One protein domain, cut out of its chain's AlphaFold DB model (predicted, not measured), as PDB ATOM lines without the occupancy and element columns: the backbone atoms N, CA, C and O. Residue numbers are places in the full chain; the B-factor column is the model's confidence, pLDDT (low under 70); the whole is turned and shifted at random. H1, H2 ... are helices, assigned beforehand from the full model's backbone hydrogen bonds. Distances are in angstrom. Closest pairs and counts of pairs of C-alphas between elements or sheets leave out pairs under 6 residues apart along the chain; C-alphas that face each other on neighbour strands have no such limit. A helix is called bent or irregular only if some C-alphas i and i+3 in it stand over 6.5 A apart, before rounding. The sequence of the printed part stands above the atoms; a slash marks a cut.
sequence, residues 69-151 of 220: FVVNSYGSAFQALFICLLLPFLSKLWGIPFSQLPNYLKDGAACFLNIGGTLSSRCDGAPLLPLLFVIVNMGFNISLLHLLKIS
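This is residues 69 to 151 of the 220 residues of an uncharacterized protein of Gossypium barbadense (UniProt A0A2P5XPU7). Two long helices, H1 and H3, form a V that meets near H1's first residues, and the shorter H2 stands across its open end, making a loose triangular frame with a hollow middle. The printed part has 83 residues with three named helices, H1, H2 and H3 in chain order, and no named strand; its class is all helix. It is loose, with a radius of gyration of the C-alphas of 16.5 A, and elongated, spanning 50 by 29 by 18 A.

H1, residues 69 to 93, is 33.3 A long, from C-alpha 69 at (152.383, 131.912, 229.389). It is irregular, C-alphas 85 and 88 being 7.1 A apart, with a kink of 53 degrees near residue 86. H2 is residues 101 to 113, 18.1 A. H3, residues 128 to 150, is 33.2 A long and ends at C-alpha 150 (151.234, 145.677, 235.483).

H1 touches H3 with residues 69 to 72 alone, at a steep tilt of 51 degrees, opposite ways; the closest C-alphas, of Asn 72 and Ile 142, are 6.8 A apart. H1 and H2 are close but not clearly touching, the closest C-alphas, of Ser 91 and Leu 101, 7.2 A apart. H2 and H3 are only just apart, their closest C-alphas at 8.2 A. Every O i to N i+4 pair is within hydrogen-bond range in H2 and H3, and 19 of 21 in H1.

The C-alphas farthest apart, of Thr 118 and Ser 151, are 51.4 A apart. The printed part has no cut. The link from H2 to H3 is long, 14 residues; in it pLDDT is under 70 at residues 116 to 122 and 124 to 125.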
ATOM      1  N   PHE A  69     152.693 133.074 230.214       80.00
ATOM      2  CA  PHE A  69     152.383 131.912 229.389       80.00
ATOM      3  C   PHE A  69     152.213 130.658 230.235       80.00
ATOM      4  O   PHE A  69     151.306 129.869 229.975       80.00
ATOM      5  N   VAL A  70     153.028 130.502 231.281       85.00
ATOM      6  CA  VAL A  70     152.937 129.366 232.200       85.00
ATOM      7  C   VAL A  70     151.612 129.417 232.955       85.00
ATOM      8  O   VAL A  70     150.860 128.446 232.927       85.00
ATOM      9  N   VAL A  71     151.264 130.565 233.544       84.88
ATOM     10  CA  VAL A  71     150.006 130.728 234.299       84.88
ATOM     11  C   VAL A  71     148.780 130.506 233.407       84.88
ATOM     12  O   VAL A  71     147.859 129.785 233.796       84.88
ATOM     13  N   ASN A  72     148.781 131.060 232.191       86.19
ATOM     14  CA  ASN A  72     147.702 130.872 231.220       86.19
ATOM     15  C   ASN A  72     147.556 129.406 230.785       86.19
ATOM     16  O   ASN A  72     146.443 128.880 230.702       86.19
ATOM     17  N   SER A  73     148.684 128.741 230.516       85.25
ATOM     18  CA  SER A  73     148.708 127.356 230.036       85.25
ATOM     19  C   SER A  73     148.254 126.383 231.118       85.25
ATOM     20  O   SER A  73     147.423 125.522 230.839       85.25
ATOM     21  N   TYR A  74     148.718 126.553 232.361       86.00
ATOM     22  CA  TYR A  74     148.229 125.765 233.495       86.00
ATOM     23  C   TYR A  74     146.735 125.994 233.729       86.00
ATOM     24  O   TYR A  74     145.987 125.023 233.837       86.00
ATOM     25  N   GLY A  75     146.281 127.254 233.740       85.06
ATOM     26  CA  GLY A  75     144.860 127.581 233.887       85.06
ATOM     27  C   GLY A  75     143.994 126.903 232.821       85.06
ATOM     28  O   GLY A  75     143.016 126.237 233.150       85.06
ATOM     29  N   SER A  76     144.411 126.983 231.557       87.50
ATOM     30  CA  SER A  76     143.699 126.362 230.432       87.50
ATOM     31  C   SER A  76     143.728 124.833 230.481       87.50
ATOM     32  O   SER A  76     142.723 124.191 230.175       87.50
ATOM     33  N   ALA A  77     144.848 124.231 230.893       89.06
ATOM     34  CA  ALA A  77     144.977 122.781 231.024       89.06
ATOM     35  C   ALA A  77     144.056 122.228 232.121       89.06
ATOM     36  O   ALA A  77     143.325 121.263 231.885       89.06
ATOM     37  N   PHE A  78     144.033 122.866 233.296       87.38
ATOM     38  CA  PHE A  78     143.110 122.488 234.365       87.38
ATOM     39  C   PHE A  78     141.656 122.745 233.968       87.38
ATOM     40  O   PHE A  78     140.818 121.874 234.184       87.38
ATOM     41  N   GLN A  79     141.348 123.879 233.332       88.44
ATOM     42  CA  GLN A  79     140.003 124.156 232.824       88.44
ATOM     43  C   GLN A  79     139.538 123.063 231.854       88.44
ATOM     44  O   GLN A  79     138.435 122.545 232.010       88.44
ATOM     45  N   ALA A  80     140.379 122.663 230.896       89.44
ATOM     46  CA  ALA A  80     140.063 121.578 229.971       89.44
ATOM     47  C   ALA A  80     139.836 120.248 230.708       89.44
ATOM     48  O   ALA A  80     138.857 119.556 230.431       89.44
ATOM     49  N   LEU A  81     140.683 119.915 231.689       91.25
ATOM     50  CA  LEU A  81     140.541 118.707 232.504       91.25
ATOM     51  C   LEU A  81     139.211 118.686 233.276       91.25
ATOM     52  O   LEU A  81     138.477 117.700 233.207       91.25
ATOM     53  N   PHE A  82     138.886 119.769 233.983       90.06
ATOM     54  CA  PHE A  82     137.644 119.875 234.751       90.06
ATOM     55  C   PHE A  82     136.413 119.881 233.846       90.06
ATOM     56  O   PHE A  82     135.430 119.223 234.174       90.06
ATOM     57  N   ILE A  83     136.461 120.548 232.690       88.88
ATOM     58  CA  ILE A  83     135.372 120.503 231.706       88.88
ATOM     59  C   ILE A  83     135.168 119.078 231.190       88.88
ATOM     60  O   ILE A  83     134.033 118.611 231.170       88.88
ATOM     61  N   CYS A  84     136.234 118.352 230.846       87.06
ATOM     62  CA  CYS A  84     136.139 116.948 230.435       87.06
ATOM     63  C   CYS A  84     135.549 116.055 231.537       87.06
ATOM     64  O   CYS A  84     134.737 115.177 231.248       87.06
ATOM     65  N   LEU A  85     135.913 116.298 232.799       89.00
ATOM     66  CA  LEU A  85     135.386 115.557 233.945       89.00
ATOM     67  C   LEU A  85     133.911 115.886 234.231       89.00
ATOM     68  O   LEU A  85     133.141 115.003 234.605       89.00
ATOM     69  N   LEU A  86     133.510 117.146 234.044       86.75
ATOM     70  CA  LEU A  86     132.151 117.640 234.286       86.75
ATOM     71  C   LEU A  86     131.216 117.456 233.085       86.75
ATOM     72  O   LEU A  86     129.999 117.515 233.248       86.75
ATOM     73  N   LEU A  87     131.748 117.185 231.894       85.31
ATOM     74  CA  LEU A  87     131.002 116.905 230.666       85.31
ATOM     75  C   LEU A  87     129.829 115.914 230.847       85.31
ATOM     76  O   LEU A  87     128.730 116.234 230.392       85.31
ATOM     77  N   PRO A  88     129.981 114.752 231.525       81.25
ATOM     78  CA  PRO A  88     128.861 113.843 231.802       81.25
ATOM     79  C   PRO A  88     127.728 114.494 232.607       81.25
ATOM     80  O   PRO A  88     126.552 114.235 232.347       81.25
ATOM     81  N   PHE A  89     128.070 115.344 233.574       83.50
ATOM     82  CA  PHE A  89     127.100 116.064 234.394       83.50
ATOM     83  C   PHE A  89     126.408 117.176 233.594       83.50
ATOM     84  O   PHE A  89     125.182 117.286 233.610       83.50
ATOM     85  N   LEU A  90     127.175 117.941 232.813       81.31
ATOM     86  CA  LEU A  90     126.648 118.977 231.921       81.31
ATOM     87  C   LEU A  90     125.720 118.389 230.849       81.31
ATOM     88  O   LEU A  90     124.674 118.965 230.566       81.31
ATOM     89  N   SER A  91     126.047 117.209 230.318       80.00
ATOM     90  CA  SER A  91     125.212 116.473 229.363       80.00
ATOM     91  C   SER A  91     123.830 116.151 229.940       80.00
ATOM     92  O   SER A  91     122.826 116.331 229.252       80.00
ATOM     93  N   LYS A  92     123.758 115.769 231.223       76.88
ATOM     94  CA  LYS A  92     122.488 115.549 231.932       76.88
ATOM     95  C   LYS A  92     121.694 116.843 232.123       76.88
ATOM     96  O   LYS A  92     120.481 116.817 231.928       76.88
ATOM     97  N   LEU A  93     122.355 117.956 232.456       78.38
ATOM     98  CA  LEU A  93     121.710 119.271 232.608       78.38
ATOM     99  C   LEU A  93     121.176 119.833 231.281       78.38
ATOM    100  O   LEU A  93     120.143 120.493 231.269       78.38
ATOM    101  N   TRP A  94     121.854 119.542 230.170       73.38
ATOM    102  CA  TRP A  94     121.426 119.911 228.816       73.38
ATOM    103  C   TRP A  94     120.403 118.942 228.198       73.38
ATOM    104  O   TRP A  94     119.943 119.168 227.080       73.38
ATOM    105  N   GLY A  95     120.032 117.869 228.904       74.31
ATOM    106  CA  GLY A  95     119.014 116.914 228.452       74.31
ATOM    107  C   GLY A  95     119.499 115.880 227.428       74.31
ATOM    108  O   GLY A  95     118.676 115.203 226.816       74.31
ATOM    109  N   ILE A  96     120.813 115.716 227.248       76.25
ATOM    110  CA  ILE A  96     121.391 114.722 226.335       76.25
ATOM    111  C   ILE A  96     121.643 113.409 227.104       76.25
ATOM    112  O   ILE A  96     122.312 113.417 228.142       76.25
ATOM    113  N   PRO A  97     121.144 112.249 226.636       78.31
ATOM    114  CA  PRO A  97     121.455 110.970 227.261       78.31
ATOM    115  C   PRO A  97     122.949 110.644 227.113       78.31
ATOM    116  O   PRO A  97     123.513 110.751 226.026       78.31
ATOM    117  N   PHE A  98     123.588 110.185 228.198       76.81
ATOM    118  CA  PHE A  98     125.036 109.914 228.241       76.81
ATOM    119  C   PHE A  98     125.510 108.937 227.149       76.81
ATOM    120  O   PHE A  98     126.627 109.049 226.660       76.81
ATOM    121  N   SER A  99     124.644 108.022 226.706       77.94
ATOM    122  CA  SER A  99     124.932 107.088 225.611       77.94
ATOM    123  C   SER A  99     125.096 107.757 224.244       77.94
ATOM    124  O   SER A  99     125.758 107.197 223.375       77.94
ATOM    125  N   GLN A 100     124.518 108.943 224.036       81.94
ATOM    126  CA  GLN A 100     124.647 109.689 222.784       81.94
ATOM    127  C   GLN A 100     125.778 110.715 222.821       81.94
ATOM    128  O   GLN A 100     126.200 111.169 221.763       81.94
ATOM    129  N   LEU A 101     126.316 111.043 224.000       83.06
ATOM    130  CA  LEU A 101     127.393 112.020 224.166       83.06
ATOM    131  C   LEU A 101     128.609 111.759 223.247       83.06
ATOM    132  O   LEU A 101     129.072 112.712 222.620       83.06
ATOM    133  N   PRO A 102     129.097 110.511 223.071       85.44
ATOM    134  CA  PRO A 102     130.199 110.243 222.146       85.44
ATOM    135  C   PRO A 102     129.831 110.510 220.682       85.44
ATOM    136  O   PRO A 102     130.661 111.011 219.930       85.44
ATOM    137  N   ASN A 103     128.588 110.215 220.284       85.25
ATOM    138  CA  ASN A 103     128.101 110.498 218.933       85.25
ATOM    139  C   ASN A 103     127.959 112.010 218.715       85.25
ATOM    140  O   ASN A 103     128.448 112.508 217.711       85.25
ATOM    141  N   TYR A 104     127.433 112.758 219.692       82.00
ATOM    142  CA  TYR A 104     127.381 114.225 219.649       82.00
ATOM    143  C   TYR A 104     128.770 114.864 219.496       82.00
ATOM    144  O   TYR A 104     128.946 115.778 218.692       82.00
ATOM    145  N   LEU A 105     129.773 114.377 220.237       86.62
ATOM    146  CA  LEU A 105     131.152 114.857 220.106       86.62
ATOM    147  C   LEU A 105     131.760 114.486 218.750       86.62
ATOM    148  O   LEU A 105     132.453 115.304 218.146       86.62
ATOM    149  N   LYS A 106     131.489 113.273 218.260       85.06
ATOM    150  CA  LYS A 106     131.956 112.807 216.952       85.06
ATOM    151  C   LYS A 106     131.342 113.615 215.810       85.06
ATOM    152  O   LYS A 106     132.075 114.002 214.907       85.06
ATOM    153  N   ASP A 107     130.048 113.906 215.871       83.38
ATOM    154  CA  ASP A 107     129.346 114.714 214.872       83.38
ATOM    155  C   ASP A 107     129.857 116.162 214.887       83.38
ATOM    156  O   ASP A 107     130.117 116.744 213.833       83.38
ATOM    157  N   GLY A 108     130.109 116.723 216.077       84.75
ATOM    158  CA  GLY A 108     130.756 118.031 216.228       84.75
ATOM    159  C   GLY A 108     132.181 118.063 215.662       84.75
ATOM    160  O   GLY A 108     132.544 119.000 214.952       84.75
ATOM    161  N   ALA A 109     132.978 117.020 215.908       85.25
ATOM    162  CA  ALA A 109     134.328 116.890 215.360       85.25
ATOM    163  C   ALA A 109     134.323 116.678 213.838       85.25
ATOM    164  O   ALA A 109     135.160 117.247 213.142       85.25
ATOM    165  N   ALA A 110     133.369 115.910 213.308       83.69
ATOM    166  CA  ALA A 110     133.178 115.716 211.873       83.69
ATOM    167  C   ALA A 110     132.786 117.028 211.176       83.69
ATOM    168  O   ALA A 110     133.330 117.343 210.119       83.69
ATOM    169  N   CYS A 111     131.920 117.829 211.805       83.62
ATOM    170  CA  CYS A 111     131.565 119.174 211.354       83.62
ATOM    171  C   CYS A 111     132.772 120.132 211.390       83.62
ATOM    172  O   CYS A 111     133.002 120.874 210.439       83.62
ATOM    173  N   PHE A 112     133.590 120.078 212.449       84.50
ATOM    174  CA  PHE A 112     134.795 120.904 212.582       84.50
ATOM    175  C   PHE A 112     135.893 120.522 211.578       84.50
ATOM    176  O   PHE A 112     136.505 121.389 210.963       84.50
ATOM    177  N   LEU A 113     136.140 119.227 211.378       82.25
ATOM    178  CA  LEU A 113     137.163 118.724 210.456       82.25
ATOM    179  C   LEU A 113     136.665 118.609 209.005       82.25
ATOM    180  O   LEU A 113     137.430 118.200 208.135       82.25
ATOM    181  N   ASN A 114     135.401 118.960 208.742       74.38
ATOM    182  CA  ASN A 114     134.730 118.813 207.448       74.38
ATOM    183  C   ASN A 114     134.814 117.376 206.878       74.38
ATOM    184  O   ASN A 114     135.012 117.162 205.681       74.38
ATOM    185  N   ILE A 115     134.686 116.366 207.747       71.25
ATOM    186  CA  ILE A 115     134.733 114.942 207.386       71.25
ATOM    187  C   ILE A 115     133.293 114.430 207.265       71.25
ATOM    188  O   ILE A 115     132.683 114.040 208.256       71.25
ATOM    189  N   GLY A 116     132.746 114.417 206.047       59.22
ATOM    190  CA  GLY A 116     131.426 113.836 205.758       59.22
ATOM    191  C   GLY A 116     130.526 114.761 204.944       59.22
ATOM    192  O   GLY A 116     129.693 115.475 205.496       59.22
ATOM    193  N   GLY A 117     130.656 114.695 203.614       54.47
ATOM    194  CA  GLY A 117     129.974 115.558 202.636       54.47
ATOM    195  C   GLY A 117     128.436 115.515 202.606       54.47
ATOM    196  O   GLY A 117     127.840 116.146 201.742       54.47
ATOM    197  N   THR A 118     127.775 114.797 203.521       51.16
ATOM    198  CA  THR A 118     126.306 114.757 203.661       51.16
ATOM    199  C   THR A 118     125.774 115.641 204.797       51.16
ATOM    200  O   THR A 118     124.579 115.930 204.816       51.16
ATOM    201  N   LEU A 119     126.635 116.120 205.710       52.19
ATOM    202  CA  LEU A 119     126.286 117.061 206.793       52.19
ATOM    203  C   LEU A 119     126.743 118.507 206.496       52.19
ATOM    204  O   LEU A 119     126.460 119.426 207.261       52.19
ATOM    205  N   SER A 120     127.426 118.731 205.369       50.09
ATOM    206  CA  SER A 120     128.039 120.017 205.011       50.09
ATOM    207  C   SER A 120     127.040 121.163 204.810       50.09
ATOM    208  O   SER A 120     127.432 122.309 204.969       50.09
ATOM    209  N   SER A 121     125.751 120.897 204.548       54.47
ATOM    210  CA  SER A 121     124.732 121.966 204.465       54.47
ATOM    211  C   SER A 121     124.308 122.526 205.833       54.47
ATOM    212  O   SER A 121     123.527 123.472 205.881       54.47
ATOM    213  N   ARG A 122     124.728 121.905 206.947       61.12
ATOM    214  CA  ARG A 122     124.339 122.293 208.317       61.12
ATOM    215  C   ARG A 122     125.501 122.857 209.139       61.12
ATOM    216  O   ARG A 122     125.295 123.230 210.290       61.12
ATOM    217  N   CYS A 123     126.694 122.907 208.551       70.44
ATOM    218  CA  CYS A 123     127.948 123.332 209.174       70.44
ATOM    219  C   CYS A 123     128.434 124.681 208.622       70.44
ATOM    220  O   CYS A 123     129.639 124.903 208.494       70.44
ATOM    221  N   ASP A 124     127.507 125.583 208.285       69.06
ATOM    222  CA  ASP A 124     127.836 126.910 207.768       69.06
ATOM    223  C   ASP A 124     128.723 127.671 208.769       69.06
ATOM    224  O   ASP A 124     128.340 127.923 209.911       69.06
ATOM    225  N   GLY A 125     129.943 128.011 208.344       66.25
ATOM    226  CA  GLY A 125     130.920 128.747 209.154       66.25
ATOM    227  C   GLY A 125     131.915 127.896 209.961       66.25
ATOM    228  O   GLY A 125     132.826 128.467 210.569       66.25
ATOM    229  N   ALA A 126     131.823 126.560 209.951       77.19
ATOM    230  CA  ALA A 126     132.858 125.682 210.515       77.19
ATOM    231  C   ALA A 126     133.971 125.397 209.478       77.19
ATOM    232  O   ALA A 126     133.661 125.216 208.300       77.19
ATOM    233  N   PRO A 127     135.267 125.352 209.859       79.94
ATOM    234  CA  PRO A 127     135.855 125.565 211.192       79.94
ATOM    235  C   PRO A 127     136.223 127.023 211.509       79.94
ATOM    236  O   PRO A 127     136.729 127.299 212.600       79.94
ATOM    237  N   LEU A 128     136.018 127.951 210.570       81.31
ATOM    238  CA  LEU A 128     136.536 129.318 210.665       81.31
ATOM    239  C   LEU A 128     136.033 130.053 211.916       81.31
ATOM    240  O   LEU A 128     136.827 130.678 212.617       81.31
ATOM    241  N   LEU A 129     134.736 129.956 212.220       81.81
ATOM    242  CA  LEU A 129     134.120 130.673 213.337       81.81
ATOM    243  C   LEU A 129     134.589 130.144 214.712       81.81
ATOM    244  O   LEU A 129     135.027 130.958 215.530       81.81
ATOM    245  N   PRO A 130     134.607 128.819 214.980       83.81
ATOM    246  CA  PRO A 130     135.217 128.292 216.203       83.81
ATOM    247  C   PRO A 130     136.717 128.595 216.330       83.81
ATOM    248  O   PRO A 130     137.184 128.895 217.428       83.81
ATOM    249  N   LEU A 131     137.479 128.554 215.231       85.75
ATOM    250  CA  LEU A 131     138.907 128.888 215.254       85.75
ATOM    251  C   LEU A 131     139.122 130.360 215.635       85.75
ATOM    252  O   LEU A 131     139.950 130.662 216.495       85.75
ATOM    253  N   LEU A 132     138.344 131.267 215.037       85.81
ATOM    254  CA  LEU A 132     138.384 132.692 215.354       85.81
ATOM    255  C   LEU A 132     138.040 132.940 216.827       85.81
ATOM    256  O   LEU A 132     138.738 133.703 217.494       85.81
ATOM    257  N   PHE A 133     137.022 132.251 217.355       86.19
ATOM    258  CA  PHE A 133     136.680 132.314 218.774       86.19
ATOM    259  C   PHE A 133     137.855 131.892 219.664       86.19
ATOM    260  O   PHE A 133     138.194 132.615 220.598       86.19
ATOM    261  N   VAL A 134     138.513 130.767 219.367       88.00
ATOM    262  CA  VAL A 134     139.657 130.286 220.161       88.00
ATOM    263  C   VAL A 134     140.817 131.281 220.131       88.00
ATOM    264  O   VAL A 134     141.378 131.576 221.186       88.00
ATOM    265  N   ILE A 135     141.154 131.830 218.959       88.88
ATOM    266  CA  ILE A 135     142.242 132.809 218.805       88.88
ATOM    267  C   ILE A 135     141.949 134.074 219.620       88.88
ATOM    268  O   ILE A 135     142.797 134.513 220.399       88.88
ATOM    269  N   VAL A 136     140.745 134.637 219.484       85.81
ATOM    270  CA  VAL A 136     140.351 135.860 220.201       85.81
ATOM    271  C   VAL A 136     140.255 135.609 221.706       85.81
ATOM    272  O   VAL A 136     140.761 136.415 222.482       85.81
ATOM    273  N   ASN A 137     139.678 134.482 222.133       86.94
ATOM    274  CA  ASN A 137     139.572 134.118 223.547       86.94
ATOM    275  C   ASN A 137     140.955 133.915 224.188       86.94
ATOM    276  O   ASN A 137     141.187 134.360 225.310       86.94
ATOM    277  N   MET A 138     141.903 133.298 223.475       85.88
ATOM    278  CA  MET A 138     143.281 133.188 223.962       85.88
ATOM    279  C   MET A 138     143.980 134.540 224.041       85.88
ATOM    280  O   MET A 138     144.616 134.829 225.054       85.88
ATOM    281  N   GLY A 139     143.825 135.386 223.020       86.69
ATOM    282  CA  GLY A 139     144.334 136.755 223.052       86.69
ATOM    283  C   GLY A 139     143.792 137.528 224.254       86.69
ATOM    284  O   GLY A 139     144.568 138.099 225.014       86.69
ATOM    285  N   PHE A 140     142.480 137.459 224.485       86.50
ATOM    286  CA  PHE A 140     141.811 138.108 225.609       86.50
ATOM    287  C   PHE A 140     142.342 137.626 226.969       86.50
ATOM    288  O   PHE A 140     142.723 138.448 227.801       86.50
ATOM    289  N   ASN A 141     142.456 136.309 227.176       87.31
ATOM    290  CA  ASN A 141     142.985 135.748 228.424       87.31
ATOM    291  C   ASN A 141     144.448 136.157 228.684       87.31
ATOM    292  O   ASN A 141     144.803 136.497 229.815       87.31
ATOM    293  N   ILE A 142     145.292 136.198 227.645       88.06
ATOM    294  CA  ILE A 142     146.686 136.664 227.758       88.06
ATOM    295  C   ILE A 142     146.735 138.168 228.061       88.06
ATOM    296  O   ILE A 142     147.492 138.594 228.938       88.06
ATOM    297  N   SER A 143     145.919 138.980 227.383       86.94
ATOM    298  CA  SER A 143     145.833 140.424 227.629       86.94
ATOM    299  C   SER A 143     145.405 140.737 229.063       86.94
ATOM    300  O   SER A 143     145.998 141.619 229.685       86.94
ATOM    301  N   LEU A 144     144.444 139.991 229.619       83.56
ATOM    302  CA  LEU A 144     144.035 140.143 231.018       83.56
ATOM    303  C   LEU A 144     145.165 139.800 231.990       83.56
ATOM    304  O   LEU A 144     145.371 140.536 232.953       83.56
ATOM    305  N   LEU A 145     145.936 138.738 231.737       84.50
ATOM    306  CA  LEU A 145     147.104 138.395 232.559       84.50
ATOM    307  C   LEU A 145     148.196 139.473 232.491       84.50
ATOM    308  O   LEU A 145     148.834 139.768 233.501       84.50
ATOM    309  N   HIS A 146     148.391 140.095 231.326       85.50
ATOM    310  CA  HIS A 146     149.324 141.214 231.173       85.50
ATOM    311  C   HIS A 146     148.877 142.443 231.968       85.50
ATOM    312  O   HIS A 146     149.680 143.052 232.675       85.50
ATOM    313  N   LEU A 147     147.581 142.756 231.917       82.25
ATOM    314  CA  LEU A 147     146.961 143.804 232.728       82.25
ATOM    315  C   LEU A 147     147.070 143.518 234.231       82.25
ATOM    316  O   LEU A 147     147.411 144.416 234.996       82.25
ATOM    317  N   LEU A 148     146.847 142.271 234.655       83.69
ATOM    318  CA  LEU A 148     147.004 141.857 236.053       83.69
ATOM    319  C   LEU A 148     148.431 142.058 236.557       83.69
ATOM    320  O   LEU A 148     148.618 142.496 237.686       83.69
ATOM    321  N   LYS A 149     149.434 141.769 235.722       79.62
ATOM    322  CA  LYS A 149     150.842 141.891 236.107       79.62
ATOM    323  C   LYS A 149     151.300 143.342 236.285       79.62
ATOM    324  O   LYS A 149     152.141 143.598 237.140       79.62
ATOM    325  N   ILE A 150     150.808 144.266 235.457       80.56
ATOM    326  CA  ILE A 150     151.234 145.677 235.483       80.56
ATOM    327  C   ILE A 150     150.334 146.563 236.355       80.56
ATOM    328  O   ILE A 150     150.717 147.676 236.705       80.56
ATOM    329  N   SER A 151     149.123 146.104 236.669       82.81
ATOM    330  CA  SER A 151     148.116 146.879 237.398       82.81
ATOM    331  C   SER A 151     147.570 146.101 238.596       82.81
ATOM    332  O   SER A 151     148.282 145.944 239.581       82.81
TER     333      SER A 151